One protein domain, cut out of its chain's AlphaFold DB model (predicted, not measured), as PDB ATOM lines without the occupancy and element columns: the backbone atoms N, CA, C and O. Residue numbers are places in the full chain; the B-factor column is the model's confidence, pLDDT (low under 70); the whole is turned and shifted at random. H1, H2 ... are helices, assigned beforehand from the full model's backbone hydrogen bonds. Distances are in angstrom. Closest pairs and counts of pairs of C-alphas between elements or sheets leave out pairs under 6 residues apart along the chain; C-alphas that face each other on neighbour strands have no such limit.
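This is residues 516 to 711 of the 711 residues of an uncharacterized protein of Bacteroides sp. CBA7301 (UniProt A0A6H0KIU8). Helix H2 is ringed by four others: H3 and H10 pack on its opposite sides in a row of three, and H1 and H4 pack near its first residues on the other two sides. H4, nearest to the middle of the whole, packs on H7, with H8 beyond H7 at the far end; H5 and H6 sit by H4, and H9 comes by residues 681 to 685 to H10, which only just touches it, and by Ile 680 close to H7. The printed part has 196 residues with ten named helices, H1 to H10 in chain order, and no named strand: the class is all helix, its packing mostly aligned, with 5 at a shallow tilt of the 7 pairs of helices that touch and have a tilt. It is compact, with a radius of gyration of the C-alphas of 16.4 A, and rounded, spanning 46 by 43 by 37 A.

H3, residues 552 to 568, touches H2, residues 535 to 549, as a hairpin at a shallow tilt of 15 degrees, opposite ways; their closest C-alphas, Val 539 and Ala 558, are 4.7 A apart. H2 and H4 are the hubs, touching four helices each. H10, residues 697 to 709, touches H2 at Phe 541 and Trp 698, 4.7 A, the same way at 25 degrees. H1, residues 516 to 524, forms a hairpin with H2, closest at Ser 523 and Lys 535, 6.2 A. H4, residues 581 to 593, touches residues 536 to 540 of H2 alone, closest at Met 536 and Ile 584, 6.2 A. H7, residues 629 to 641, touches H4 at Trp 586 and Tyr 635, 5.3 A, a shallow tilt of 29 degrees, the same way. H5, residues 601 to 604, and H6, residues 606 to 613, each only just touch H4, with 3 pairs of C-alphas within 8 A; the closest are Glu 589 and Thr 601, 6.2 A, and Leu 581 and Leu 608, 7.0 A. H8, residues 654 to 667, is close to H7 but not clearly touching, at Thr 633 and Leu 660, 7.3 A. H9, residues 677 to 690, and H10 form a hairpin that only just touches, with 3 pairs, closest at Leu 681 and Cys 699, 6.3 A. Every O i to N i+4 pair is within hydrogen-bond range in H1 to H4 and H6 to H9, and 7 of 9 in H10; H5 is too short for one.

H3 is 24.4 A long, H2 20.6 A, H8 and H9 20.1 A each, H4 and H10 18.1 A each, H7 17.8 A, H1 12.6 A, H6 10.7 A and H5 4.9 A. C-alpha 552 opens H3 at (146.230, 90.579, 35.152), and C-alpha 709 ends H10 at (140.060, 73.344, 39.318).

The C-alphas farthest apart, Trp 553 and Arg 666, are 47.4 A apart. The printed part has no cut. The links H3 to H4, H6 to H7 and H7 to H8 are long. The mean pLDDT of the printed part is 80.8; residues 643, 645 to 649 and 671 to 711 are under 70.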
ATOM      1  N   ILE A 516     154.629  80.055  29.944       73.50
ATOM      2  CA  ILE A 516     153.907  81.241  29.509       73.50
ATOM      3  C   ILE A 516     154.866  82.190  28.783       73.50
ATOM      4  O   ILE A 516     154.569  82.598  27.663       73.50
ATOM      5  N   GLY A 517     156.066  82.423  29.328       73.38
ATOM      6  CA  GLY A 517     157.108  83.220  28.668       73.38
ATOM      7  C   GLY A 517     157.491  82.709  27.271       73.38
ATOM      8  O   GLY A 517     157.574  83.490  26.327       73.38
ATOM      9  N   GLN A 518     157.664  81.394  27.098       72.25
ATOM     10  CA  GLN A 518     157.941  80.810  25.777       72.25
ATOM     11  C   GLN A 518     156.756  80.927  24.813       72.25
ATOM     12  O   GLN A 518     156.965  81.045  23.605       72.25
ATOM     13  N   GLN A 519     155.521  80.865  25.318       74.81
ATOM     14  CA  GLN A 519     154.336  81.009  24.476       74.81
ATOM     15  C   GLN A 519     154.133  82.440  24.006       74.81
ATOM     16  O   GLN A 519     153.786  82.601  22.847       74.81
ATOM     17  N   ILE A 520     154.425  83.445  24.839       82.12
ATOM     18  CA  ILE A 520     154.358  84.864  24.450       82.12
ATOM     19  C   ILE A 520     155.246  85.125  23.224       82.12
ATOM     20  O   ILE A 520     154.821  85.735  22.248       82.12
ATOM     21  N   LEU A 521     156.472  84.591  23.225       78.12
ATOM     22  CA  LEU A 521     157.379  84.726  22.080       78.12
ATOM     23  C   LEU A 521     156.838  84.028  20.821       78.12
ATOM     24  O   LEU A 521     157.005  84.528  19.711       78.12
ATOM     25  N   LYS A 522     156.189  82.866  20.978       78.38
ATOM     26  CA  LYS A 522     155.616  82.109  19.855       78.38
ATOM     27  C   LYS A 522     154.352  82.755  19.292       78.38
ATOM     28  O   LYS A 522     154.180  82.751  18.074       78.38
ATOM     29  N   SER A 523     153.481  83.303  20.135       82.94
ATOM     30  CA  SER A 523     152.255  83.969  19.688       82.94
ATOM     31  C   SER A 523     152.563  85.206  18.851       82.94
ATOM     32  O   SER A 523     151.908  85.408  17.834       82.94
ATOM     33  N   GLN A 524     153.616  85.958  19.191       83.50
ATOM     34  CA  GLN A 524     154.047  87.131  18.418       83.50
ATOM     35  C   GLN A 524     154.480  86.801  16.981       83.50
ATOM     36  O   GLN A 524     154.225  87.579  16.069       83.50
ATOM     37  N   VAL A 525     155.117  85.647  16.757       83.88
ATOM     38  CA  VAL A 525     155.568  85.222  15.415       83.88
ATOM     39  C   VAL A 525     154.522  84.403  14.650       83.88
ATOM     40  O   VAL A 525     154.767  83.988  13.520       83.88
ATOM     41  N   THR A 526     153.369  84.118  15.258       84.38
ATOM     42  CA  THR A 526     152.325  83.301  14.633       84.38
ATOM     43  C   THR A 526     151.439  84.171  13.746       84.38
ATOM     44  O   THR A 526     150.664  84.978  14.242       84.38
ATOM     45  N   GLU A 527     151.504  83.972  12.429       86.69
ATOM     46  CA  GLU A 527     150.670  84.714  11.465       86.69
ATOM     47  C   GLU A 527     149.226  84.193  11.393       86.69
ATOM     48  O   GLU A 527     148.293  84.938  11.108       86.69
ATOM     49  N   ASN A 528     149.018  82.901  11.659       89.31
ATOM     50  CA  ASN A 528     147.694  82.289  11.615       89.31
ATOM     51  C   ASN A 528     146.834  82.795  12.784       89.31
ATOM     52  O   ASN A 528     147.199  82.603  13.940       89.31
ATOM     53  N   ILE A 529     145.672  83.380  12.505       93.38
ATOM     54  CA  ILE A 529     144.771  83.909  13.543       93.38
ATOM     55  C   ILE A 529     143.758  82.886  14.086       93.38
ATOM     56  O   ILE A 529     143.073  83.157  15.067       93.38
ATOM     57  N   GLY A 530     143.662  81.702  13.481       90.69
ATOM     58  CA  GLY A 530     142.658  80.693  13.816       90.69
ATOM     59  C   GLY A 530     142.899  79.918  15.120       90.69
ATOM     60  O   GLY A 530     143.780  80.226  15.916       90.69
ATOM     61  N   LEU A 531     142.085  78.886  15.357       88.50
ATOM     62  CA  LEU A 531     141.950  78.237  16.668       88.50
ATOM     63  C   LEU A 531     143.059  77.229  17.009       88.50
ATOM     64  O   LEU A 531     143.591  77.225  18.113       88.50
ATOM     65  N   TYR A 532     143.386  76.321  16.095       84.25
ATOM     66  CA  TYR A 532     144.196  75.144  16.407       84.25
ATOM     67  C   TYR A 532     145.670  75.496  16.639       84.25
ATOM     68  O   TYR A 532     146.176  75.291  17.730       84.25
ATOM     69  N   ASN A 533     146.349  76.057  15.638       77.38
ATOM     70  CA  ASN A 533     147.740  76.524  15.740       77.38
ATOM     71  C   ASN A 533     147.827  78.024  15.428       77.38
ATOM     72  O   ASN A 533     148.730  78.451  14.710       77.38
ATOM     73  N   GLY A 534     146.837  78.797  15.865       86.50
ATOM     74  CA  GLY A 534     146.779  80.227  15.596       86.50
ATOM     75  C   GLY A 534     146.545  81.059  16.849       86.50
ATOM     76  O   GLY A 534     146.412  80.524  17.954       86.50
ATOM     77  N   LYS A 535     146.512  82.380  16.664       91.25
ATOM     78  CA  LYS A 535     146.373  83.363  17.744       91.25
ATOM     79  C   LYS A 535     145.144  83.112  18.613       91.25
ATOM     80  O   LYS A 535     145.261  83.230  19.827       91.25
ATOM     81  N   MET A 536     144.011  82.669  18.058       91.81
ATOM     82  CA  MET A 536     142.820  82.373  18.869       91.81
ATOM     83  C   MET A 536     143.082  81.267  19.900       91.81
ATOM     84  O   MET A 536     142.645  81.364  21.043       91.81
ATOM     85  N   GLY A 537     143.861  80.242  19.546       86.06
ATOM     86  CA  GLY A 537     144.294  79.233  20.514       86.06
ATOM     87  C   GLY A 537     145.133  79.829  21.648       86.06
ATOM     88  O   GLY A 537     144.939  79.492  22.815       86.06
ATOM     89  N   TYR A 538     146.034  80.760  21.320       85.75
ATOM     90  CA  TYR A 538     146.833  81.486  22.310       85.75
ATOM     91  C   TYR A 538     145.981  82.376  23.219       85.75
ATOM     92  O   TYR A 538     146.191  82.363  24.427       85.75
ATOM     93  N   VAL A 539     144.987  83.079  22.677       90.88
ATOM     94  CA  VAL A 539     144.042  83.878  23.470       90.88
ATOM     95  C   VAL A 539     143.350  83.004  24.520       90.88
ATOM     96  O   VAL A 539     143.380  83.332  25.705       90.88
ATOM     97  N   LEU A 540     142.805  81.847  24.118       86.56
ATOM     98  CA  LEU A 540     142.202  80.903  25.066       86.56
ATOM     99  C   LEU A 540     143.211  80.473  26.143       86.56
ATOM    100  O   LEU A 540     142.888  80.461  27.328       86.56
ATOM    101  N   PHE A 541     144.446  80.157  25.748       82.25
ATOM    102  CA  PHE A 541     145.512  79.785  26.680       82.25
ATOM    103  C   PHE A 541     145.815  80.877  27.712       82.25
ATOM    104  O   PHE A 541     145.902  80.570  28.902       82.25
ATOM    105  N   PHE A 542     145.980  82.131  27.286       85.31
ATOM    106  CA  PHE A 542     146.381  83.215  28.181       85.31
ATOM    107  C   PHE A 542     145.257  83.640  29.128       85.31
ATOM    108  O   PHE A 542     145.542  83.843  30.305       85.31
ATOM    109  N   PHE A 543     143.992  83.636  28.694       87.50
ATOM    110  CA  PHE A 543     142.850  83.872  29.590       87.50
ATOM    111  C   PHE A 543     142.742  82.817  30.701       87.50
ATOM    112  O   PHE A 543     142.556  83.148  31.875       87.50
ATOM    113  N   HIS A 544     142.924  81.538  30.360       81.19
ATOM    114  CA  HIS A 544     142.970  80.460  31.354       81.19
ATOM    115  C   HIS A 544     144.166  80.601  32.303       81.19
ATOM    116  O   HIS A 544     144.016  80.448  33.516       81.19
ATOM    117  N   CYS A 545     145.344  80.954  31.777       77.69
ATOM    118  CA  CYS A 545     146.524  81.229  32.597       77.69
ATOM    119  C   CYS A 545     146.306  82.408  33.555       77.69
ATOM    120  O   CYS A 545     146.684  82.313  34.722       77.69
ATOM    121  N   ALA A 546     145.701  83.497  33.076       84.81
ATOM    122  CA  ALA A 546     145.418  84.695  33.856       84.81
ATOM    123  C   ALA A 546     144.523  84.379  35.053       84.81
ATOM    124  O   ALA A 546     144.877  84.700  36.188       84.81
ATOM    125  N   ARG A 547     143.420  83.655  34.814       83.56
ATOM    126  CA  ARG A 547     142.489  83.221  35.862       83.56
ATOM    127  C   ARG A 547     143.153  82.280  36.866       83.56
ATOM    128  O   ARG A 547     143.054  82.506  38.068       83.56
ATOM    129  N   PHE A 548     143.872  81.262  36.390       76.12
ATOM    130  CA  PHE A 548     144.510  80.266  37.255       76.12
ATOM    131  C   PHE A 548     145.624  80.857  38.137       76.12
ATOM    132  O   PHE A 548     145.754  80.524  39.318       76.12
ATOM    133  N   LEU A 549     146.451  81.738  37.570       77.25
ATOM    134  CA  LEU A 549     147.552  82.384  38.287       77.25
ATOM    135  C   LEU A 549     147.124  83.649  39.034       77.25
ATOM    136  O   LEU A 549     147.918  84.161  39.825       77.25
ATOM    137  N   ASN A 550     145.893  84.120  38.813       81.38
ATOM    138  CA  ASN A 550     145.395  85.418  39.252       81.38
ATOM    139  C   ASN A 550     146.350  86.557  38.836       81.38
ATOM    140  O   ASN A 550     146.822  87.326  39.676       81.38
ATOM    141  N   ASN A 551     146.704  86.597  37.545       81.94
ATOM    142  CA  ASN A 551     147.682  87.530  36.982       81.94
ATOM    143  C   ASN A 551     147.085  88.342  35.823       81.94
ATOM    144  O   ASN A 551     146.914  87.821  34.721       81.94
ATOM    145  N   ILE A 552     146.854  89.632  36.083       88.25
ATOM    146  CA  ILE A 552     146.230  90.579  35.152       88.25
ATOM    147  C   ILE A 552     147.038  90.792  33.864       88.25
ATOM    148  O   ILE A 552     146.459  90.952  32.802       88.25
ATOM    149  N   TRP A 553     148.372  90.685  33.913       86.88
ATOM    150  CA  TRP A 553     149.218  90.877  32.727       86.88
ATOM    151  C   TRP A 553     148.936  89.851  31.624       86.88
ATOM    152  O   TRP A 553     149.093  90.139  30.442       86.88
ATOM    153  N   TYR A 554     148.545  88.629  32.000       86.50
ATOM    154  CA  TYR A 554     148.193  87.598  31.023       86.50
ATOM    155  C   TYR A 554     146.797  87.809  30.444       86.50
ATOM    156  O   TYR A 554     146.550  87.382  29.321       86.50
ATOM    157  N   GLU A 555     145.911  88.465  31.191       89.19
ATOM    158  CA  GLU A 555     144.596  88.882  30.710       89.19
ATOM    159  C   GLU A 555     144.755  90.000  29.679       89.19
ATOM    160  O   GLU A 555     144.334  89.827  28.540       89.19
ATOM    161  N   GLU A 556     145.498  91.058  30.023       90.88
ATOM    162  CA  GLU A 556     145.815  92.174  29.118       90.88
ATOM    163  C   GLU A 556     146.476  91.678  27.821       90.88
ATOM    164  O   GLU A 556     146.067  92.047  26.722       90.88
ATOM    165  N   TYR A 557     147.443  90.759  27.917       91.44
ATOM    166  CA  TYR A 557     148.075  90.183  26.727       91.44
ATOM    167  C   TYR A 557     147.111  89.335  25.876       91.44
ATOM    168  O   TYR A 557     147.201  89.316  24.647       91.44
ATOM    169  N   ALA A 558     146.179  88.614  26.510       91.44
ATOM    170  CA  ALA A 558     145.151  87.868  25.788       91.44
ATOM    171  C   ALA A 558     144.192  88.811  25.044       91.44
ATOM    172  O   ALA A 558     143.792  88.504  23.921       91.44
ATOM    173  N   GLU A 559     143.851  89.955  25.643       92.12
ATOM    174  CA  GLU A 559     143.028  91.002  25.029       92.12
ATOM    175  C   GLU A 559     143.731  91.679  23.842       92.12
ATOM    176  O   GLU A 559     143.104  91.896  22.801       92.12
ATOM    177  N   GLU A 560     145.036  91.947  23.948       93.19
ATOM    178  CA  GLU A 560     145.848  92.448  22.829       93.19
ATOM    179  C   GLU A 560     145.823  91.467  21.650       93.19
ATOM    180  O   GLU A 560     145.480  91.842  20.527       93.19
ATOM    181  N   LEU A 561     146.089  90.180  21.903       92.19
ATOM    182  CA  LEU A 561     146.025  89.146  20.868       92.19
ATOM    183  C   LEU A 561     144.619  88.999  20.269       92.19
ATOM    184  O   LEU A 561     144.485  88.751  19.071       92.19
ATOM    185  N   LEU A 562     143.566  89.139  21.079       93.69
ATOM    186  CA  LEU A 562     142.186  89.106  20.596       93.69
ATOM    187  C   LEU A 562     141.883  90.301  19.680       93.69
ATOM    188  O   LEU A 562     141.205  90.134  18.665       93.69
ATOM    189  N   SER A 563     142.436  91.472  19.993       92.06
ATOM    190  CA  SER A 563     142.338  92.672  19.156       92.06
ATOM    191  C   SER A 563     143.061  92.480  17.819       92.06
ATOM    192  O   SER A 563     142.484  92.753  16.769       92.06
ATOM    193  N   GLU A 564     144.265  91.898  17.827       92.81
ATOM    194  CA  GLU A 564     144.990  91.548  16.597       92.81
ATOM    195  C   GLU A 564     144.218  90.551  15.720       92.81
ATOM    196  O   GLU A 564     144.250  90.640  14.491       92.81
ATOM    197  N   ILE A 565     143.523  89.582  16.329       93.50
ATOM    198  CA  ILE A 565     142.647  88.662  15.591       93.50
ATOM    199  C   ILE A 565     141.516  89.446  14.940       93.50
ATOM    200  O   ILE A 565     141.277  89.255  13.753       93.50
ATOM    201  N   TYR A 566     140.841  90.321  15.690       90.25
ATOM    202  CA  TYR A 566     139.734  91.123  15.176       90.25
ATOM    203  C   TYR A 566     140.156  91.988  13.978       90.25
ATOM    204  O   TYR A 566     139.471  91.993  12.957       90.25
ATOM    205  N   GLU A 567     141.315  92.647  14.059       90.69
ATOM    206  CA  GLU A 567     141.885  93.436  12.957       90.69
ATOM    207  C   GLU A 567     142.300  92.575  11.751       90.69
ATOM    208  O   GLU A 567     142.199  93.015  10.605       90.69
ATOM    209  N   GLY A 568     142.747  91.342  12.002       88.00
ATOM    210  CA  GLY A 568     143.168  90.389  10.975       88.00
ATOM    211  C   GLY A 568     142.034  89.591  10.323       88.00
ATOM    212  O   GLY A 568     142.295  88.824   9.393       88.00
ATOM    213  N   ILE A 569     140.785  89.719  10.788       90.81
ATOM    214  CA  ILE A 569     139.647  89.038  10.162       90.81
ATOM    215  C   ILE A 569     139.363  89.675   8.798       90.81
ATOM    216  O   ILE A 569     139.026  90.854   8.673       90.81
ATOM    217  N   HIS A 570     139.425  88.847   7.761       88.56
ATOM    218  CA  HIS A 570     138.954  89.176   6.422       88.56
ATOM    219  C   HIS A 570     137.941  88.119   5.959       88.56
ATOM    220  O   HIS A 570     138.037  86.939   6.303       88.56
ATOM    221  N   TRP A 571     136.917  88.534   5.212       86.81
ATOM    222  CA  TRP A 571     135.767  87.676   4.878       86.81
ATOM    223  C   TRP A 571     136.054  86.613   3.803       86.81
ATOM    224  O   TRP A 571     135.179  85.822   3.459       86.81
ATOM    225  N   ASP A 572     137.267  86.590   3.270       86.19
ATOM    226  CA  ASP A 572     137.845  85.593   2.369       86.19
ATOM    227  C   ASP A 572     138.593  84.468   3.109       86.19
ATOM    228  O   ASP A 572     139.027  83.494   2.484       86.19
ATOM    229  N   LEU A 573     138.699  84.546   4.440       89.75
ATOM    230  CA  LEU A 573     139.214  83.454   5.260       89.75
ATOM    231  C   LEU A 573     138.389  82.173   5.081       89.75
ATOM    232  O   LEU A 573     137.175  82.182   4.871       89.75
ATOM    233  N   SER A 574     139.070  81.036   5.229       91.81
ATOM    234  CA  SER A 574     138.416  79.729   5.248       91.81
ATOM    235  C   SER A 574     137.338  79.675   6.331       91.81
ATOM    236  O   SER A 574     137.505  80.232   7.415       91.81
ATOM    237  N   ILE A 575     136.260  78.929   6.089       92.62
ATOM    238  CA  ILE A 575     135.245  78.672   7.118       92.62
ATOM    239  C   ILE A 575     135.666  77.584   8.120       92.62
ATOM    240  O   ILE A 575     134.907  77.244   9.026       92.62
ATOM    241  N   SER A 576     136.851  76.998   7.944       92.44
ATOM    242  CA  SER A 576     137.332  75.870   8.741       92.44
ATOM    243  C   SER A 576     137.288  76.151  10.248       92.44
ATOM    244  O   SER A 576     137.460  77.274  10.718       92.44
ATOM    245  N   PHE A 577     137.081  75.101  11.035       90.62
ATOM    246  CA  PHE A 577     137.149  75.184  12.492       90.62
ATOM    247  C   PHE A 577     138.598  75.255  12.990       90.62
ATOM    248  O   PHE A 577     138.877  75.824  14.039       90.62
ATOM    249  N   SER A 578     139.542  74.681  12.240       88.44
ATOM    250  CA  SER A 578     140.953  74.634  12.631       88.44
ATOM    251  C   SER A 578     141.645  75.995  12.541       88.44
ATOM    252  O   SER A 578     142.353  76.393  13.463       88.44
ATOM    253  N   SER A 579     141.464  76.708  11.432       89.12
ATOM    254  CA  SER A 579     142.227  77.919  11.102       89.12
ATOM    255  C   SER A 579     141.360  79.058  10.563       89.12
ATOM    256  O   SER A 579     141.896  80.023  10.030       89.12
ATOM    257  N   GLY A 580     140.039  78.909  10.620       92.44
ATOM    258  CA  GLY A 580     139.093  79.752   9.908       92.44
ATOM    259  C   GLY A 580     138.019  80.366  10.799       92.44
ATOM    260  O   GLY A 580     138.077  80.290  12.029       92.44
ATOM    261  N   LEU A 581     137.021  80.964  10.149       94.62
ATOM    262  CA  LEU A 581     135.974  81.760  10.790       94.62
ATOM    263  C   LEU A 581     135.172  80.968  11.835       94.62
ATOM    264  O   LEU A 581     134.965  81.479  12.931       94.62
ATOM    265  N   CYS A 582     134.792  79.709  11.572       94.25
ATOM    266  CA  CYS A 582     134.058  78.909  12.569       94.25
ATOM    267  C   CYS A 582     134.870  78.690  13.854       94.25
ATOM    268  O   CYS A 582     134.302  78.680  14.942       94.25
ATOM    269  N   GLY A 583     136.188  78.497  13.741       92.06
ATOM    270  CA  GLY A 583     137.061  78.296  14.900       92.06
ATOM    271  C   GLY A 583     137.229  79.563  15.734       92.06
ATOM    272  O   GLY A 583     137.190  79.503  16.961       92.06
ATOM    273  N   ILE A 584     137.380  80.706  15.061       94.31
ATOM    274  CA  ILE A 584     137.478  82.026  15.699       94.31
ATOM    275  C   ILE A 584     136.156  82.381  16.382       94.31
ATOM    276  O   ILE A 584     136.142  82.683  17.573       94.31
ATOM    277  N   GLY A 585     135.037  82.264  15.661       93.56
ATOM    278  CA  GLY A 585     133.707  82.537  16.202       93.56
ATOM    279  C   GLY A 585     133.368  81.636  17.388       93.56
ATOM    280  O   GLY A 585     132.837  82.108  18.390       93.56
ATOM    281  N   TRP A 586     133.742  80.355  17.323       92.00
ATOM    282  CA  TRP A 586     133.608  79.450  18.462       92.00
ATOM    283  C   TRP A 586     134.479  79.874  19.653       92.00
ATOM    284  O   TRP A 586     134.018  79.823  20.789       92.00
ATOM    285  N   GLY A 587     135.718  80.316  19.410       89.94
ATOM    286  CA  GLY A 587     136.614  80.816  20.454       89.94
ATOM    287  C   GLY A 587     136.057  82.044  21.179       89.94
ATOM    288  O   GLY A 587     136.119  82.109  22.403       89.94
ATOM    289  N   ILE A 588     135.450  82.981  20.447       91.75
ATOM    290  CA  ILE A 588     134.783  84.159  21.026       91.75
ATOM    291  C   ILE A 588     133.567  83.738  21.858       91.75
ATOM    292  O   ILE A 588     133.432  84.157  23.008       91.75
ATOM    293  N   GLU A 589     132.714  82.865  21.312       88.56
ATOM    294  CA  GLU A 589     131.557  82.326  22.033       88.56
ATOM    295  C   GLU A 589     131.982  81.646  23.342       88.56
ATOM    296  O   GLU A 589     131.391  81.857  24.401       88.56
ATOM    297  N   TYR A 590     133.066  80.872  23.282       86.19
ATOM    298  CA  TYR A 590     133.655  80.211  24.434       86.19
ATOM    299  C   TYR A 590     134.083  81.208  25.519       86.19
ATOM    300  O   TYR A 590     133.751  81.007  26.691       86.19
ATOM    301  N   LEU A 591     134.810  82.268  25.146       88.06
ATOM    302  CA  LEU A 591     135.326  83.263  26.090       88.06
ATOM    303  C   LEU A 591     134.204  83.962  26.853       88.06
ATOM    304  O   LEU A 591     134.270  84.067  28.080       88.06
ATOM    305  N   VAL A 592     133.156  84.382  26.142       87.31
ATOM    306  CA  VAL A 592     132.008  85.056  26.757       87.31
ATOM    307  C   VAL A 592     131.234  84.101  27.659       87.31
ATOM    308  O   VAL A 592     130.967  84.422  28.816       87.31
ATOM    309  N   HIS A 593     130.952  82.883  27.190       81.44
ATOM    310  CA  HIS A 593     130.203  81.895  27.968       81.44
ATOM    311  C   HIS A 593     130.908  81.498  29.282       81.44
ATOM    312  O   HIS A 593     130.256  81.104  30.247       81.44
ATOM    313  N   HIS A 594     132.240  81.597  29.344       80.88
ATOM    314  CA  HIS A 594     133.032  81.286  30.545       80.88
ATOM    315  C   HIS A 594     133.385  82.527  31.370       80.88
ATOM    316  O   HIS A 594     134.200  82.432  32.295       80.88
ATOM    317  N   GLY A 595     132.810  83.686  31.033       85.00
ATOM    318  CA  GLY A 595     133.039  84.951  31.725       85.00
ATOM    319  C   GLY A 595     134.495  85.412  31.679       85.00
ATOM    320  O   GLY A 595     134.963  86.011  32.641       85.00
ATOM    321  N   PHE A 596     135.246  85.051  30.634       85.31
ATOM    322  CA  PHE A 596     136.579  85.615  30.394       85.31
ATOM    323  C   PHE A 596     136.485  87.005  29.775       85.31
ATOM    324  O   PHE A 596     137.293  87.863  30.087       85.31
ATOM    325  N   VAL A 597     135.485  87.220  28.919       87.19
ATOM    326  CA  VAL A 597     135.235  88.497  28.246       87.19
ATOM    327  C   VAL A 597     133.763  88.852  28.419       87.19
ATOM    328  O   VAL A 597     132.893  87.988  28.296       87.19
ATOM    329  N   ALA A 598     133.469  90.117  28.701       83.75
ATOM    330  CA  ALA A 598     132.100  90.620  28.713       83.75
ATOM    331  C   ALA A 598     131.679  91.049  27.300       83.75
ATOM    332  O   ALA A 598     132.409  91.768  26.622       83.75
ATOM    333  N   GLY A 599     130.489  90.646  26.858       81.75
ATOM    334  CA  GLY A 599     129.961  91.069  25.563       81.75
ATOM    335  C   GLY A 599     128.717  90.298  25.144       81.75
ATOM    336  O   GLY A 599     128.428  89.227  25.671       81.75
ATOM    337  N   CYS A 600     127.979  90.849  24.182       84.81
ATOM    338  CA  CYS A 600     126.864  90.169  23.534       84.81
ATOM    339  C   CYS A 600     127.383  89.450  22.284       84.81
ATOM    340  O   CYS A 600     127.720  90.092  21.288       84.81
ATOM    341  N   THR A 601     127.469  88.118  22.319       87.88
ATOM    342  CA  THR A 601     127.989  87.344  21.177       87.88
ATOM    343  C   THR A 601     127.076  87.406  19.959       87.88
ATOM    344  O   THR A 601     127.568  87.285  18.842       87.88
ATOM    345  N   ASP A 602     125.776  87.652  20.150       86.12
ATOM    346  CA  ASP A 602     124.826  87.874  19.055       86.12
ATOM    347  C   ASP A 602     125.142  89.149  18.262       86.12
ATOM    348  O   ASP A 602     124.993  89.145  17.043       86.12
ATOM    349  N   ASP A 603     125.670  90.192  18.909       85.25
ATOM    350  CA  ASP A 603     126.123  91.397  18.210       85.25
ATOM    351  C   ASP A 603     127.494  91.168  17.559       85.25
ATOM    352  O   ASP A 603     127.673  91.418  16.365       85.25
ATOM    353  N   ILE A 604     128.446  90.630  18.334       87.69
ATOM    354  CA  ILE A 604     129.850  90.457  17.926       87.69
ATOM    355  C   ILE A 604     129.984  89.504  16.730       87.69
ATOM    356  O   ILE A 604     130.784  89.748  15.829       87.69
ATOM    357  N   LEU A 605     129.222  88.407  16.718       91.81
ATOM    358  CA  LEU A 605     129.359  87.340  15.724       91.81
ATOM    359  C   LEU A 605     128.337  87.428  14.587       91.81
ATOM    360  O   LEU A 605     128.399  86.609  13.677       91.81
ATOM    361  N   SER A 606     127.452  88.428  14.585       90.50
ATOM    362  CA  SER A 606     126.358  88.566  13.609       90.50
ATOM    363  C   SER A 606     126.805  88.493  12.141       90.50
ATOM    364  O   SER A 606     126.195  87.790  11.333       90.50
ATOM    365  N   GLU A 607     127.883  89.186  11.771       91.44
ATOM    366  CA  GLU A 607     128.417  89.154  10.401       91.44
ATOM    367  C   GLU A 607     129.090  87.813  10.066       91.44
ATOM    368  O   GLU A 607     129.009  87.333   8.933       91.44
ATOM    369  N   LEU A 608     129.687  87.151  11.061       93.75
ATOM    370  CA  LEU A 608     130.261  85.816  10.900       93.75
ATOM    371  C   LEU A 608     129.160  84.765  10.720       93.75
ATOM    372  O   LEU A 608     129.259  83.929   9.821       93.75
ATOM    373  N   ASP A 609     128.090  84.848  11.515       93.75
ATOM    374  CA  ASP A 609     126.897  84.006  11.415       93.75
ATOM    375  C   ASP A 609     126.308  84.102   9.990       93.75
ATOM    376  O   ASP A 609     126.085  83.078   9.335       93.75
ATOM    377  N   LYS A 610     126.172  85.322   9.440       93.06
ATOM    378  CA  LYS A 610     125.765  85.545   8.036       93.06
ATOM    379  C   LYS A 610     126.720  84.889   7.045       93.06
ATOM    380  O   LYS A 610     126.267  84.208   6.127       93.06
ATOM    381  N   LYS A 611     128.032  85.047   7.240       93.75
ATOM    382  CA  LYS A 611     129.034  84.466   6.340       93.75
ATOM    383  C   LYS A 611     128.993  82.938   6.325       93.75
ATOM    384  O   LYS A 611     129.141  82.326   5.270       93.75
ATOM    385  N   VAL A 612     128.754  82.314   7.476       93.56
ATOM    386  CA  VAL A 612     128.561  80.861   7.597       93.56
ATOM    387  C   VAL A 612     127.285  80.408   6.875       93.56
ATOM    388  O   VAL A 612     127.286  79.344   6.246       93.56
ATOM    389  N   MET A 613     126.222  81.221   6.905       93.94
ATOM    390  CA  MET A 613     124.962  80.937   6.207       93.94
ATOM    391  C   MET A 613     125.054  80.991   4.676       93.94
ATOM    392  O   MET A 613     124.260  80.340   4.002       93.94
ATOM    393  N   GLU A 614     126.043  81.684   4.101       93.19
ATOM    394  CA  GLU A 614     126.263  81.714   2.641       93.19
ATOM    395  C   GLU A 614     126.694  80.352   2.058       93.19
ATOM    396  O   GLU A 614     126.674  80.146   0.842       93.19
ATOM    397  N   ILE A 615     127.110  79.414   2.908       90.56
ATOM    398  CA  ILE A 615     127.692  78.140   2.487       90.56
ATOM    399  C   ILE A 615     126.603  77.108   2.210       90.56
ATOM    400  O   ILE A 615     125.809  76.770   3.086       90.56
ATOM    401  N   ASP A 616     126.642  76.492   1.024       91.56
ATOM    402  CA  ASP A 616     125.781  75.350   0.695       91.56
ATOM    403  C   ASP A 616     126.270  74.062   1.387       91.56
ATOM    404  O   ASP A 616     126.907  73.183   0.796       91.56
ATOM    405  N   ILE A 617     125.949  73.945   2.675       93.00
ATOM    406  CA  ILE A 617     126.295  72.821   3.558       93.00
ATOM    407  C   ILE A 617     125.804  71.459   3.053       93.00
ATOM    408  O   ILE A 617     126.382  70.419   3.383       93.00
ATOM    409  N   ARG A 618     124.773  71.434   2.198       90.31
ATOM    410  CA  ARG A 618     124.218  70.199   1.620       90.31
ATOM    411  C   ARG A 618     125.193  69.528   0.655       90.31
ATOM    412  O   ARG A 618     125.107  68.316   0.469       90.31
ATOM    413  N   ARG A 619     126.130  70.289   0.078       92.06
ATOM    414  CA  ARG A 619     127.146  69.793  -0.867       92.06
ATOM    415  C   ARG A 619     128.452  69.374  -0.203       92.06
ATOM    416  O   ARG A 619     129.300  68.786  -0.864       92.06
ATOM    417  N   ILE A 620     128.628  69.653   1.087       92.69
ATOM    418  CA  ILE A 620     129.848  69.273   1.800       92.69
ATOM    419  C   ILE A 620     129.885  67.750   1.954       92.69
ATOM    420  O   ILE A 620     128.914  67.130   2.400       92.69
ATOM    421  N   GLU A 621     131.010  67.143   1.582       92.12
ATOM    422  CA  GLU A 621     131.279  65.711   1.773       92.12
ATOM    423  C   GLU A 621     132.259  65.449   2.921       92.12
ATOM    424  O   GLU A 621     132.182  64.405   3.574       92.12
ATOM    425  N   ASP A 622     133.149  66.408   3.203       91.25
ATOM    426  CA  ASP A 622     134.104  66.290   4.298       91.25
ATOM    427  C   ASP A 622     133.377  66.280   5.652       91.25
ATOM    428  O   ASP A 622     132.654  67.207   6.019       91.25
ATOM    429  N   LYS A 623     133.584  65.204   6.416       90.00
ATOM    430  CA  LYS A 623     133.016  64.991   7.754       90.00
ATOM    431  C   LYS A 623     133.969  65.414   8.872       90.00
ATOM    432  O   LYS A 623     133.679  65.126  10.036       90.00
ATOM    433  N   SER A 624     135.139  65.956   8.546       86.38
ATOM    434  CA  SER A 624     136.162  66.341   9.515       86.38
ATOM    435  C   SER A 624     135.664  67.467  10.429       86.38
ATOM    436  O   SER A 624     134.788  68.245  10.044       86.38
ATOM    437  N   LEU A 625     136.169  67.517  11.669       84.94
ATOM    438  CA  LEU A 625     135.887  68.648  12.563       84.94
ATOM    439  C   LEU A 625     136.639  69.886  12.079       84.94
ATOM    440  O   LEU A 625     136.162  70.994  12.240       84.94
ATOM    441  N   GLU A 626     137.790  69.689  11.449       85.25
ATOM    442  CA  GLU A 626     138.755  70.735  11.157       85.25
ATOM    443  C   GLU A 626     138.338  71.582   9.971       85.25
ATOM    444  O   GLU A 626     138.375  72.802  10.062       85.25
ATOM    445  N   HIS A 627     137.935  70.937   8.879       89.50
ATOM    446  CA  HIS A 627     137.643  71.595   7.604       89.50
ATOM    447  C   HIS A 627     136.239  71.266   7.080       89.50
ATOM    448  O   HIS A 627     135.762  71.921   6.158       89.50
ATOM    449  N   GLY A 628     135.590  70.254   7.655       90.06
ATOM    450  CA  GLY A 628     134.343  69.694   7.162       90.06
ATOM    451  C   GLY A 628     133.101  70.124   7.937       90.06
ATOM    452  O   GLY A 628     133.114  71.002   8.802       90.06
ATOM    453  N   LEU A 629     131.997  69.433   7.645       92.00
ATOM    454  CA  LEU A 629     130.669  69.765   8.156       92.00
ATOM    455  C   LEU A 629     130.585  69.723   9.687       92.00
ATOM    456  O   LEU A 629     129.801  70.468  10.270       92.00
ATOM    457  N   LYS A 630     131.386  68.888  10.365       89.25
ATOM    458  CA  LYS A 630     131.375  68.831  11.837       89.25
ATOM    459  C   LYS A 630     131.856  70.133  12.469       89.25
ATOM    460  O   LYS A 630     131.308  70.509  13.496       89.25
ATOM    461  N   GLY A 631     132.836  70.806  11.867       89.12
ATOM    462  CA  GLY A 631     133.345  72.096  12.339       89.12
ATOM    463  C   GLY A 631     132.293  73.193  12.279       89.12
ATOM    464  O   GLY A 631     132.039  73.872  13.270       89.12
ATOM    465  N   ILE A 632     131.609  73.280  11.139       92.38
ATOM    466  CA  ILE A 632     130.488  74.205  10.939       92.38
ATOM    467  C   ILE A 632     129.362  73.881  11.924       92.38
ATOM    468  O   ILE A 632     128.877  74.757  12.632       92.38
ATOM    469  N   THR A 633     129.001  72.599  12.038       90.00
ATOM    470  CA  THR A 633     127.967  72.141  12.979       90.00
ATOM    471  C   THR A 633     128.317  72.516  14.415       90.00
ATOM    472  O   THR A 633     127.428  72.907  15.161       90.00
ATOM    473  N   CYS A 634     129.588  72.409  14.805       86.88
ATOM    474  CA  CYS A 634     130.076  72.752  16.136       86.88
ATOM    475  C   CYS A 634     129.846  74.234  16.457       86.88
ATOM    476  O   CYS A 634     129.218  74.546  17.465       86.88
ATOM    477  N   TYR A 635     130.272  75.128  15.561       90.62
ATOM    478  CA  TYR A 635     130.063  76.567  15.717       90.62
ATOM    479  C   TYR A 635     128.571  76.933  15.752       90.62
ATOM    480  O   TYR A 635     128.106  77.574  16.689       90.62
ATOM    481  N   VAL A 636     127.782  76.449  14.790       90.38
ATOM    482  CA  VAL A 636     126.334  76.720  14.756       90.38
ATOM    483  C   VAL A 636     125.654  76.194  16.023       90.38
ATOM    484  O   VAL A 636     124.834  76.885  16.625       90.38
ATOM    485  N   SER A 637     126.025  74.992  16.475       85.81
ATOM    486  CA  SER A 637     125.463  74.377  17.684       85.81
ATOM    487  C   SER A 637     125.829  75.145  18.953       85.81
ATOM    488  O   SER A 637     124.981  75.265  19.837       85.81
ATOM    489  N   SER A 638     127.057  75.671  19.063       83.94
ATOM    490  CA  SER A 638     127.439  76.502  20.209       83.94
ATOM    491  C   SER A 638     126.615  77.780  20.229       83.94
ATOM    492  O   SER A 638     126.004  78.075  21.246       83.94
ATOM    493  N   ARG A 639     126.482  78.453  19.079       87.50
ATOM    494  CA  ARG A 639     125.677  79.671  18.945       87.50
ATOM    495  C   ARG A 639     124.222  79.437  19.338       87.50
ATOM    496  O   ARG A 639     123.704  80.168  20.173       87.50
ATOM    497  N   ILE A 640     123.541  78.413  18.816       84.56
ATOM    498  CA  ILE A 640     122.122  78.166  19.163       84.56
ATOM    499  C   ILE A 640     121.917  77.735  20.621       84.56
ATOM    500  O   ILE A 640     120.839  77.959  21.163       84.56
ATOM    501  N   SER A 641     122.925  77.121  21.247       77.75
ATOM    502  CA  SER A 641     122.831  76.630  22.628       77.75
ATOM    503  C   SER A 641     123.118  77.714  23.668       77.75
ATOM    504  O   SER A 641     122.836  77.500  24.846       77.75
ATOM    505  N   SER A 642     123.675  78.856  23.255       75.88
ATOM    506  CA  SER A 642     124.019  79.938  24.172       75.88
ATOM    507  C   SER A 642     122.785  80.537  24.851       75.88
ATOM    508  O   SER A 642     121.775  80.781  24.175       75.88
ATOM    509  N   PRO A 643     122.848  80.792  26.173       69.38
ATOM    510  CA  PRO A 643     121.785  81.480  26.896       69.38
ATOM    511  C   PRO A 643     121.509  82.852  26.272       69.38
ATOM    512  O   PRO A 643     122.438  83.613  26.012       69.38
ATOM    513  N   ARG A 644     120.233  83.165  26.045       71.00
ATOM    514  CA  ARG A 644     119.766  84.439  25.488       71.00
ATOM    515  C   ARG A 644     118.661  85.016  26.350       71.00
ATOM    516  O   ARG A 644     117.854  84.267  26.904       71.00
ATOM    517  N   ASP A 645     118.585  86.340  26.387       60.25
ATOM    518  CA  ASP A 645     117.388  87.017  26.867       60.25
ATOM    519  C   ASP A 645     116.211  86.704  25.931       60.25
ATOM    520  O   ASP A 645     116.369  86.600  24.717       60.25
ATOM    521  N   ILE A 646     115.013  86.556  26.506       51.78
ATOM    522  CA  ILE A 646     113.776  86.001  25.905       51.78
ATOM    523  C   ILE A 646     113.316  86.705  24.595       51.78
ATOM    524  O   ILE A 646     112.362  86.268  23.954       51.78
ATOM    525  N   VAL A 647     113.990  87.778  24.170       53.44
ATOM    526  CA  VAL A 647     113.598  88.665  23.065       53.44
ATOM    527  C   VAL A 647     114.513  88.560  21.828       53.44
ATOM    528  O   VAL A 647     114.146  89.101  20.786       53.44
ATOM    529  N   SER A 648     115.659  87.860  21.861       58.44
ATOM    530  CA  SER A 648     116.526  87.771  20.668       58.44
ATOM    531  C   SER A 648     116.125  86.642  19.707       58.44
ATOM    532  O   SER A 648     115.874  85.496  20.086       58.44
ATOM    533  N   THR A 649     116.039  86.977  18.416       67.81
ATOM    534  CA  THR A 649     115.904  86.007  17.322       67.81
ATOM    535  C   THR A 649     117.146  85.123  17.258       67.81
ATOM    536  O   THR A 649     118.254  85.618  17.451       67.81
ATOM    537  N   LEU A 650     116.980  83.830  16.958       77.94
ATOM    538  CA  LEU A 650     118.116  82.917  16.794       77.94
ATOM    539  C   LEU A 650     119.104  83.456  15.733       77.94
ATOM    540  O   LEU A 650     118.647  84.005  14.730       77.94
ATOM    541  N   PRO A 651     120.429  83.257  15.899       84.94
ATOM    542  CA  PRO A 651     121.430  83.820  14.982       84.94
ATOM    543  C   PRO A 651     121.395  83.219  13.575       84.94
ATOM    544  O   PRO A 651     121.874  83.822  12.620       84.94
ATOM    545  N   PHE A 652     120.823  82.021  13.459       89.25
ATOM    546  CA  PHE A 652     120.687  81.282  12.213       89.25
ATOM    547  C   PHE A 652     119.214  81.143  11.859       89.25
ATOM    548  O   PHE A 652     118.388  80.819  12.720       89.25
ATOM    549  N   ASP A 653     118.888  81.348  10.585       89.75
ATOM    550  CA  ASP A 653     117.512  81.219  10.137       89.75
ATOM    551  C   ASP A 653     117.028  79.748  10.168       89.75
ATOM    552  O   ASP A 653     117.824  78.802  10.073       89.75
ATOM    553  N   PRO A 654     115.707  79.515  10.300       88.75
ATOM    554  CA  PRO A 654     115.163  78.161  10.374       88.75
ATOM    555  C   PRO A 654     115.442  77.292   9.138       88.75
ATOM    556  O   PRO A 654     115.492  76.066   9.264       88.75
ATOM    557  N   SER A 655     115.609  77.894   7.956       91.75
ATOM    558  CA  SER A 655     115.892  77.161   6.719       91.75
ATOM    559  C   SER A 655     117.297  76.574   6.771       91.75
ATOM    560  O   SER A 655     117.459  75.366   6.599       91.75
ATOM    561  N   TYR A 656     118.294  77.395   7.104       93.44
ATOM    562  CA  TYR A 656     119.683  76.972   7.243       93.44
ATOM    563  C   TYR A 656     119.842  75.872   8.301       93.44
ATOM    564  O   TYR A 656     120.487  74.850   8.059       93.44
ATOM    565  N   LEU A 657     119.190  76.021   9.458       90.12
ATOM    566  CA  LEU A 657     119.219  75.007  10.520       90.12
ATOM    567  C   LEU A 657     118.624  73.665  10.068       90.12
ATOM    568  O   LEU A 657     119.150  72.600  10.410       90.12
ATOM    569  N   ASN A 658     117.546  73.697   9.283       90.06
ATOM    570  CA  ASN A 658     116.955  72.486   8.728       90.06
ATOM    571  C   ASN A 658     117.875  71.831   7.684       90.06
ATOM    572  O   ASN A 658     118.080  70.619   7.715       90.06
ATOM    573  N   GLU A 659     118.492  72.622   6.806       94.19
ATOM    574  CA  GLU A 659     119.473  72.126   5.835       94.19
ATOM    575  C   GLU A 659     120.698  71.500   6.511       94.19
ATOM    576  O   GLU A 659     121.181  70.450   6.073       94.19
ATOM    577  N   LEU A 660     121.165  72.087   7.617       91.19
ATOM    578  CA  LEU A 660     122.275  71.558   8.405       91.19
ATOM    579  C   LEU A 660     121.909  70.212   9.020       91.19
ATOM    580  O   LEU A 660     122.692  69.264   8.950       91.19
ATOM    581  N   LYS A 661     120.694  70.097   9.561       89.50
ATOM    582  CA  LYS A 661     120.174  68.843  10.109       89.50
ATOM    583  C   LYS A 661     120.138  67.733   9.061       89.50
ATOM    584  O   LYS A 661     120.631  66.638   9.333       89.50
ATOM    585  N   GLU A 662     119.621  68.019   7.871       91.25
ATOM    586  CA  GLU A 662     119.588  67.070   6.752       91.25
ATOM    587  C   GLU A 662     121.002  66.664   6.307       91.25
ATOM    588  O   GLU A 662     121.298  65.476   6.133       91.25
ATOM    589  N   ALA A 663     121.926  67.624   6.195       92.12
ATOM    590  CA  ALA A 663     123.317  67.350   5.842       92.12
ATOM    591  C   ALA A 663     124.029  66.483   6.901       92.12
ATOM    592  O   ALA A 663     124.744  65.534   6.553       92.12
ATOM    593  N   CYS A 664     123.796  66.744   8.192       89.44
ATOM    594  CA  CYS A 664     124.304  65.921   9.286       89.44
ATOM    595  C   CYS A 664     123.736  64.497   9.245       89.44
ATOM    596  O   CYS A 664     124.502  63.541   9.384       89.44
ATOM    597  N   LEU A 665     122.427  64.337   9.015       89.38
ATOM    598  CA  LEU A 665     121.778  63.025   8.891       89.38
ATOM    599  C   LEU A 665     122.364  62.224   7.725       89.38
ATOM    600  O   LEU A 665     122.781  61.080   7.917       89.38
ATOM    601  N   ARG A 666     122.502  62.852   6.551       91.94
ATOM    602  CA  ARG A 666     123.122  62.256   5.357       91.94
ATOM    603  C   ARG A 666     124.530  61.728   5.634       91.94
ATOM    604  O   ARG A 666     124.904  60.661   5.149       91.94
ATOM    605  N   LEU A 667     125.326  62.457   6.416       89.12
ATOM    606  CA  LEU A 667     126.708  62.087   6.726       89.12
ATOM    607  C   LEU A 667     126.866  61.274   8.022       89.12
ATOM    608  O   LEU A 667     127.997  60.889   8.344       89.12
ATOM    609  N   ASN A 668     125.765  60.935   8.703       86.88
ATOM    610  CA  ASN A 668     125.723  60.243   9.995       86.88
ATOM    611  C   ASN A 668     126.506  60.982  11.103       86.88
ATOM    612  O   ASN A 668     127.311  60.398  11.832       86.88
ATOM    613  N   ILE A 669     126.306  62.298  11.194       82.25
ATOM    614  CA  ILE A 669     126.865  63.176  12.225       82.25
ATOM    615  C   ILE A 669     125.774  63.443  13.270       82.25
ATOM    616  O   ILE A 669     124.704  63.950  12.946       82.25
ATOM    617  N   LYS A 670     126.037  63.108  14.540       73.69
ATOM    618  CA  LYS A 670     125.113  63.395  15.647       73.69
ATOM    619  C   LYS A 670     125.283  64.837  16.122       73.69
ATOM    620  O   LYS A 670     126.335  65.182  16.649       73.69
ATOM    621  N   MET A 671     124.231  65.640  15.997       66.38
ATOM    622  CA  MET A 671     124.232  67.055  16.398       66.38
ATOM    623  C   MET A 671     124.305  67.241  17.929       66.38
ATOM    624  O   MET A 671     124.949  68.158  18.415       66.38
ATOM    625  N   THR A 672     123.729  66.315  18.705       54.34
ATOM    626  CA  THR A 672     123.641  66.385  20.180       54.34
ATOM    627  C   THR A 672     124.935  66.051  20.935       54.34
ATOM    628  O   THR A 672     124.968  66.201  22.150       54.34
ATOM    629  N   GLN A 673     125.989  65.577  20.258       48.41
ATOM    630  CA  GLN A 673     127.267  65.179  20.881       48.41
ATOM    631  C   GLN A 673     128.404  66.194  20.668       48.41
ATOM    632  O   GLN A 673     129.544  65.901  21.005       48.41
ATOM    633  N   LEU A 674     128.131  67.351  20.056       51.84
ATOM    634  CA  LEU A 674     129.148  68.356  19.704       51.84
ATOM    635  C   LEU A 674     129.041  69.643  20.538       51.84
ATOM    636  O   LEU A 674     129.733  70.611  20.247       51.84
ATOM    637  N   THR A 675     128.182  69.671  21.557       53.84
ATOM    638  CA  THR A 675     127.884  70.882  22.339       53.84
ATOM    639  C   THR A 675     128.724  71.031  23.604       53.84
ATOM    640  O   THR A 675     128.809  72.134  24.133       53.84
ATOM    641  N   SER A 676     129.362  69.965  24.106       62.91
ATOM    642  CA  SER A 676     130.230  70.086  25.280       62.91
ATOM    643  C   SER A 676     131.658  70.449  24.872       62.91
ATOM    644  O   SER A 676     132.224  69.882  23.937       62.91
ATOM    645  N   ILE A 677     132.279  71.361  25.619       63.38
ATOM    646  CA  ILE A 677     133.697  71.726  25.457       63.38
ATOM    647  C   ILE A 677     134.600  70.496  25.475       63.38
ATOM    648  O   ILE A 677     135.532  70.389  24.680       63.38
ATOM    649  N   ASN A 678     134.271  69.521  26.321       63.00
ATOM    650  CA  ASN A 678     134.994  68.259  26.407       63.00
ATOM    651  C   ASN A 678     134.952  67.469  25.090       63.00
ATOM    652  O   ASN A 678     135.959  66.871  24.708       63.00
ATOM    653  N   ASP A 679     133.825  67.477  24.376       64.94
ATOM    654  CA  ASP A 679     133.696  66.799  23.083       64.94
ATOM    655  C   ASP A 679     134.494  67.504  21.984       64.94
ATOM    656  O   ASP A 679     135.118  66.843  21.148       64.94
ATOM    657  N   ILE A 680     134.547  68.836  22.030       67.19
ATOM    658  CA  ILE A 680     135.316  69.654  21.089       67.19
ATOM    659  C   ILE A 680     136.806  69.403  21.289       67.19
ATOM    660  O   ILE A 680     137.483  68.978  20.354       67.19
ATOM    661  N   LEU A 681     137.303  69.530  22.520       67.19
ATOM    662  CA  LEU A 681     138.700  69.248  22.865       67.19
ATOM    663  C   LEU A 681     139.090  67.807  22.521       67.19
ATOM    664  O   LEU A 681     140.171  67.551  21.990       67.19
ATOM    665  N   LYS A 682     138.190  66.844  22.749       67.19
ATOM    666  CA  LYS A 682     138.379  65.449  22.329       67.19
ATOM    667  C   LYS A 682     138.496  65.319  20.808       67.19
ATOM    668  O   LYS A 682     139.307  64.518  20.333       67.19
ATOM    669  N   GLY A 683     137.724  66.092  20.048       67.62
ATOM    670  CA  GLY A 683     137.815  66.194  18.594       67.62
ATOM    671  C   GLY A 683     139.171  66.727  18.128       67.62
ATOM    672  O   GLY A 683     139.868  66.022  17.394       67.62
ATOM    673  N   ILE A 684     139.589  67.891  18.645       68.69
ATOM    674  CA  ILE A 684     140.906  68.505  18.385       68.69
ATOM    675  C   ILE A 684     142.018  67.494  18.672       68.69
ATOM    676  O   ILE A 684     142.876  67.211  17.835       68.69
ATOM    677  N   LYS A 685     141.962  66.853  19.838       63.19
ATOM    678  CA  LYS A 685     142.950  65.859  20.248       63.19
ATOM    679  C   LYS A 685     143.007  64.662  19.300       63.19
ATOM    680  O   LYS A 685     144.088  64.191  18.951       63.19
ATOM    681  N   THR A 686     141.849  64.154  18.883       64.50
ATOM    682  CA  THR A 686     141.763  63.019  17.953       64.50
ATOM    683  C   THR A 686     142.436  63.348  16.623       64.50
ATOM    684  O   THR A 686     143.124  62.500  16.059       64.50
ATOM    685  N   TYR A 687     142.278  64.577  16.137       64.44
ATOM    686  CA  TYR A 687     142.917  65.038  14.911       64.44
ATOM    687  C   TYR A 687     144.437  65.078  15.009       64.44
ATOM    688  O   TYR A 687     145.127  64.472  14.189       64.44
ATOM    689  N   TYR A 688     144.976  65.699  16.051       61.28
ATOM    690  CA  TYR A 688     146.424  65.784  16.208       61.28
ATOM    691  C   TYR A 688     147.087  64.447  16.534       61.28
ATOM    692  O   TYR A 688     148.206  64.190  16.085       61.28
ATOM    693  N   MET A 689     146.380  63.557  17.240       56.31
ATOM    694  CA  MET A 689     146.830  62.177  17.427       56.31
ATOM    695  C   MET A 689     146.917  61.418  16.094       56.31
ATOM    696  O   MET A 689     147.871  60.671  15.904       56.31
ATOM    697  N   LYS A 690     145.989  61.636  15.146       55.03
ATOM    698  CA  LYS A 690     146.085  61.053  13.789       55.03
ATOM    699  C   LYS A 690     147.280  61.578  12.998       55.03
ATOM    700  O   LYS A 690     147.805  60.862  12.156       55.03
ATOM    701  N   LEU A 691     147.683  62.822  13.242       49.28
ATOM    702  CA  LEU A 691     148.798  63.456  12.545       49.28
ATOM    703  C   LEU A 691     150.159  63.209  13.206       49.28
ATOM    704  O   LEU A 691     151.157  63.675  12.669       49.28
ATOM    705  N   HIS A 692     150.208  62.511  14.347       48.06
ATOM    706  CA  HIS A 692     151.415  62.351  15.169       48.06
ATOM    707  C   HIS A 692     152.075  63.689  15.557       48.06
ATOM    708  O   HIS A 692     153.289  63.758  15.703       48.06
ATOM    709  N   LYS A 693     151.288  64.764  15.707       51.19
ATOM    710  CA  LYS A 693     151.812  66.135  15.878       51.19
ATOM    711  C   LYS A 693     151.638  66.740  17.280       51.19
ATOM    712  O   LYS A 693     152.042  67.880  17.464       51.19
ATOM    713  N   GLY A 694     151.090  65.996  18.254       57.31
ATOM    714  CA  GLY A 694     150.721  66.531  19.584       57.31
ATOM    715  C   GLY A 694     149.543  67.513  19.491       57.31
ATOM    716  O   GLY A 694     149.384  68.148  18.459       57.31
ATOM    717  N   ALA A 695     148.652  67.589  20.483       62.47
ATOM    718  CA  ALA A 695     147.524  68.523  20.399       62.47
ATOM    719  C   ALA A 695     148.017  69.981  20.551       62.47
ATOM    720  O   ALA A 695     149.156  70.220  20.950       62.47
ATOM    721  N   PRO A 696     147.198  70.991  20.206       66.44
ATOM    722  CA  PRO A 696     147.546  72.373  20.470       66.44
ATOM    723  C   PRO A 696     147.784  72.586  21.952       66.44
ATOM    724  O   PRO A 696     146.983  72.143  22.776       66.44
ATOM    725  N   LEU A 697     148.830  73.332  22.289       61.66
ATOM    726  CA  LEU A 697     149.213  73.535  23.679       61.66
ATOM    727  C   LEU A 697     148.082  74.126  24.540       61.66
ATOM    728  O   LEU A 697     147.949  73.773  25.705       61.66
ATOM    729  N   TRP A 698     147.239  74.995  23.982       66.88
ATOM    730  CA  TRP A 698     146.102  75.571  24.707       66.88
ATOM    731  C   TRP A 698     145.053  74.517  25.086       66.88
ATOM    732  O   TRP A 698     144.557  74.507  26.210       66.88
ATOM    733  N   CYS A 699     144.771  73.580  24.174       65.31
ATOM    734  CA  CYS A 699     143.903  72.432  24.424       65.31
ATOM    735  C   CYS A 699     144.539  71.521  25.480       65.31
ATOM    736  O   CYS A 699     143.837  70.897  26.278       65.31
ATOM    737  N   GLU A 700     145.872  71.452  25.482       58.75
ATOM    738  CA  GLU A 700     146.639  70.647  26.418       58.75
ATOM    739  C   GLU A 700     146.659  71.228  27.839       58.75
ATOM    740  O   GLU A 700     146.536  70.508  28.831       58.75
ATOM    741  N   LEU A 701     146.759  72.550  27.943       60.22
ATOM    742  CA  LEU A 701     146.764  73.248  29.217       60.22
ATOM    743  C   LEU A 701     145.354  73.405  29.798       60.22
ATOM    744  O   LEU A 701     145.197  73.310  31.011       60.22
ATOM    745  N   TYR A 702     144.320  73.566  28.964       62.97
ATOM    746  CA  TYR A 702     142.938  73.623  29.447       62.97
ATOM    747  C   TYR A 702     142.580  72.388  30.273       62.97
ATOM    748  O   TYR A 702     142.083  72.527  31.380       62.97
ATOM    749  N   CYS A 703     142.874  71.172  29.802       58.06
ATOM    750  CA  CYS A 703     142.521  69.982  30.585       58.06
ATOM    751  C   CYS A 703     143.395  69.790  31.825       58.06
ATOM    752  O   CYS A 703     143.014  69.057  32.734       58.06
ATOM    753  N   VAL A 704     144.572  70.410  31.853       54.72
ATOM    754  CA  VAL A 704     145.396  70.487  33.053       54.72
ATOM    755  C   VAL A 704     144.745  71.432  34.067       54.72
ATOM    756  O   VAL A 704     144.561  71.033  35.212       54.72
ATOM    757  N   ILE A 705     144.337  72.630  33.644       55.59
ATOM    758  CA  ILE A 705     143.667  73.624  34.493       55.59
ATOM    759  C   ILE A 705     142.302  73.110  34.965       55.59
ATOM    760  O   ILE A 705     142.073  73.079  36.164       55.59
ATOM    761  N   ASP A 706     141.455  72.584  34.076       57.69
ATOM    762  CA  ASP A 706     140.148  71.987  34.404       57.69
ATOM    763  C   ASP A 706     140.269  70.842  35.423       57.69
ATOM    764  O   ASP A 706     139.430  70.697  36.308       57.69
ATOM    765  N   LYS A 707     141.334  70.031  35.348       52.41
ATOM    766  CA  LYS A 707     141.595  68.998  36.361       52.41
ATOM    767  C   LYS A 707     142.061  69.575  37.688       52.41
ATOM    768  O   LYS A 707     141.679  69.028  38.715       52.41
ATOM    769  N   ILE A 708     142.872  70.629  37.675       48.75
ATOM    770  CA  ILE A 708     143.321  71.288  38.904       48.75
ATOM    771  C   ILE A 708     142.160  72.043  39.566       48.75
ATOM    772  O   ILE A 708     142.053  72.001  40.779       48.75
ATOM    773  N   GLU A 709     141.263  72.671  38.801       49.75
ATOM    774  CA  GLU A 709     140.060  73.344  39.318       49.75
ATOM    775  C   GLU A 709     139.021  72.361  39.889       49.75
ATOM    776  O   GLU A 709     138.223  72.733  40.748       49.75
ATOM    777  N   LYS A 710     139.018  71.104  39.420       48.88
ATOM    778  CA  LYS A 710     138.155  70.020  39.929       48.88
ATOM    779  C   LYS A 710     138.751  69.239  41.107       48.88
ATOM    780  O   LYS A 710     138.042  68.398  41.667       48.88
ATOM    781  N   MET A 711     140.028  69.447  41.430       41.50
ATOM    782  CA  MET A 711     140.723  68.866  42.589       41.50
ATOM    783  C   MET A 711     140.623  69.798  43.789       41.50
ATOM    784  O   MET A 711     140.498  69.252  44.908       41.50
TER     785      MET A 711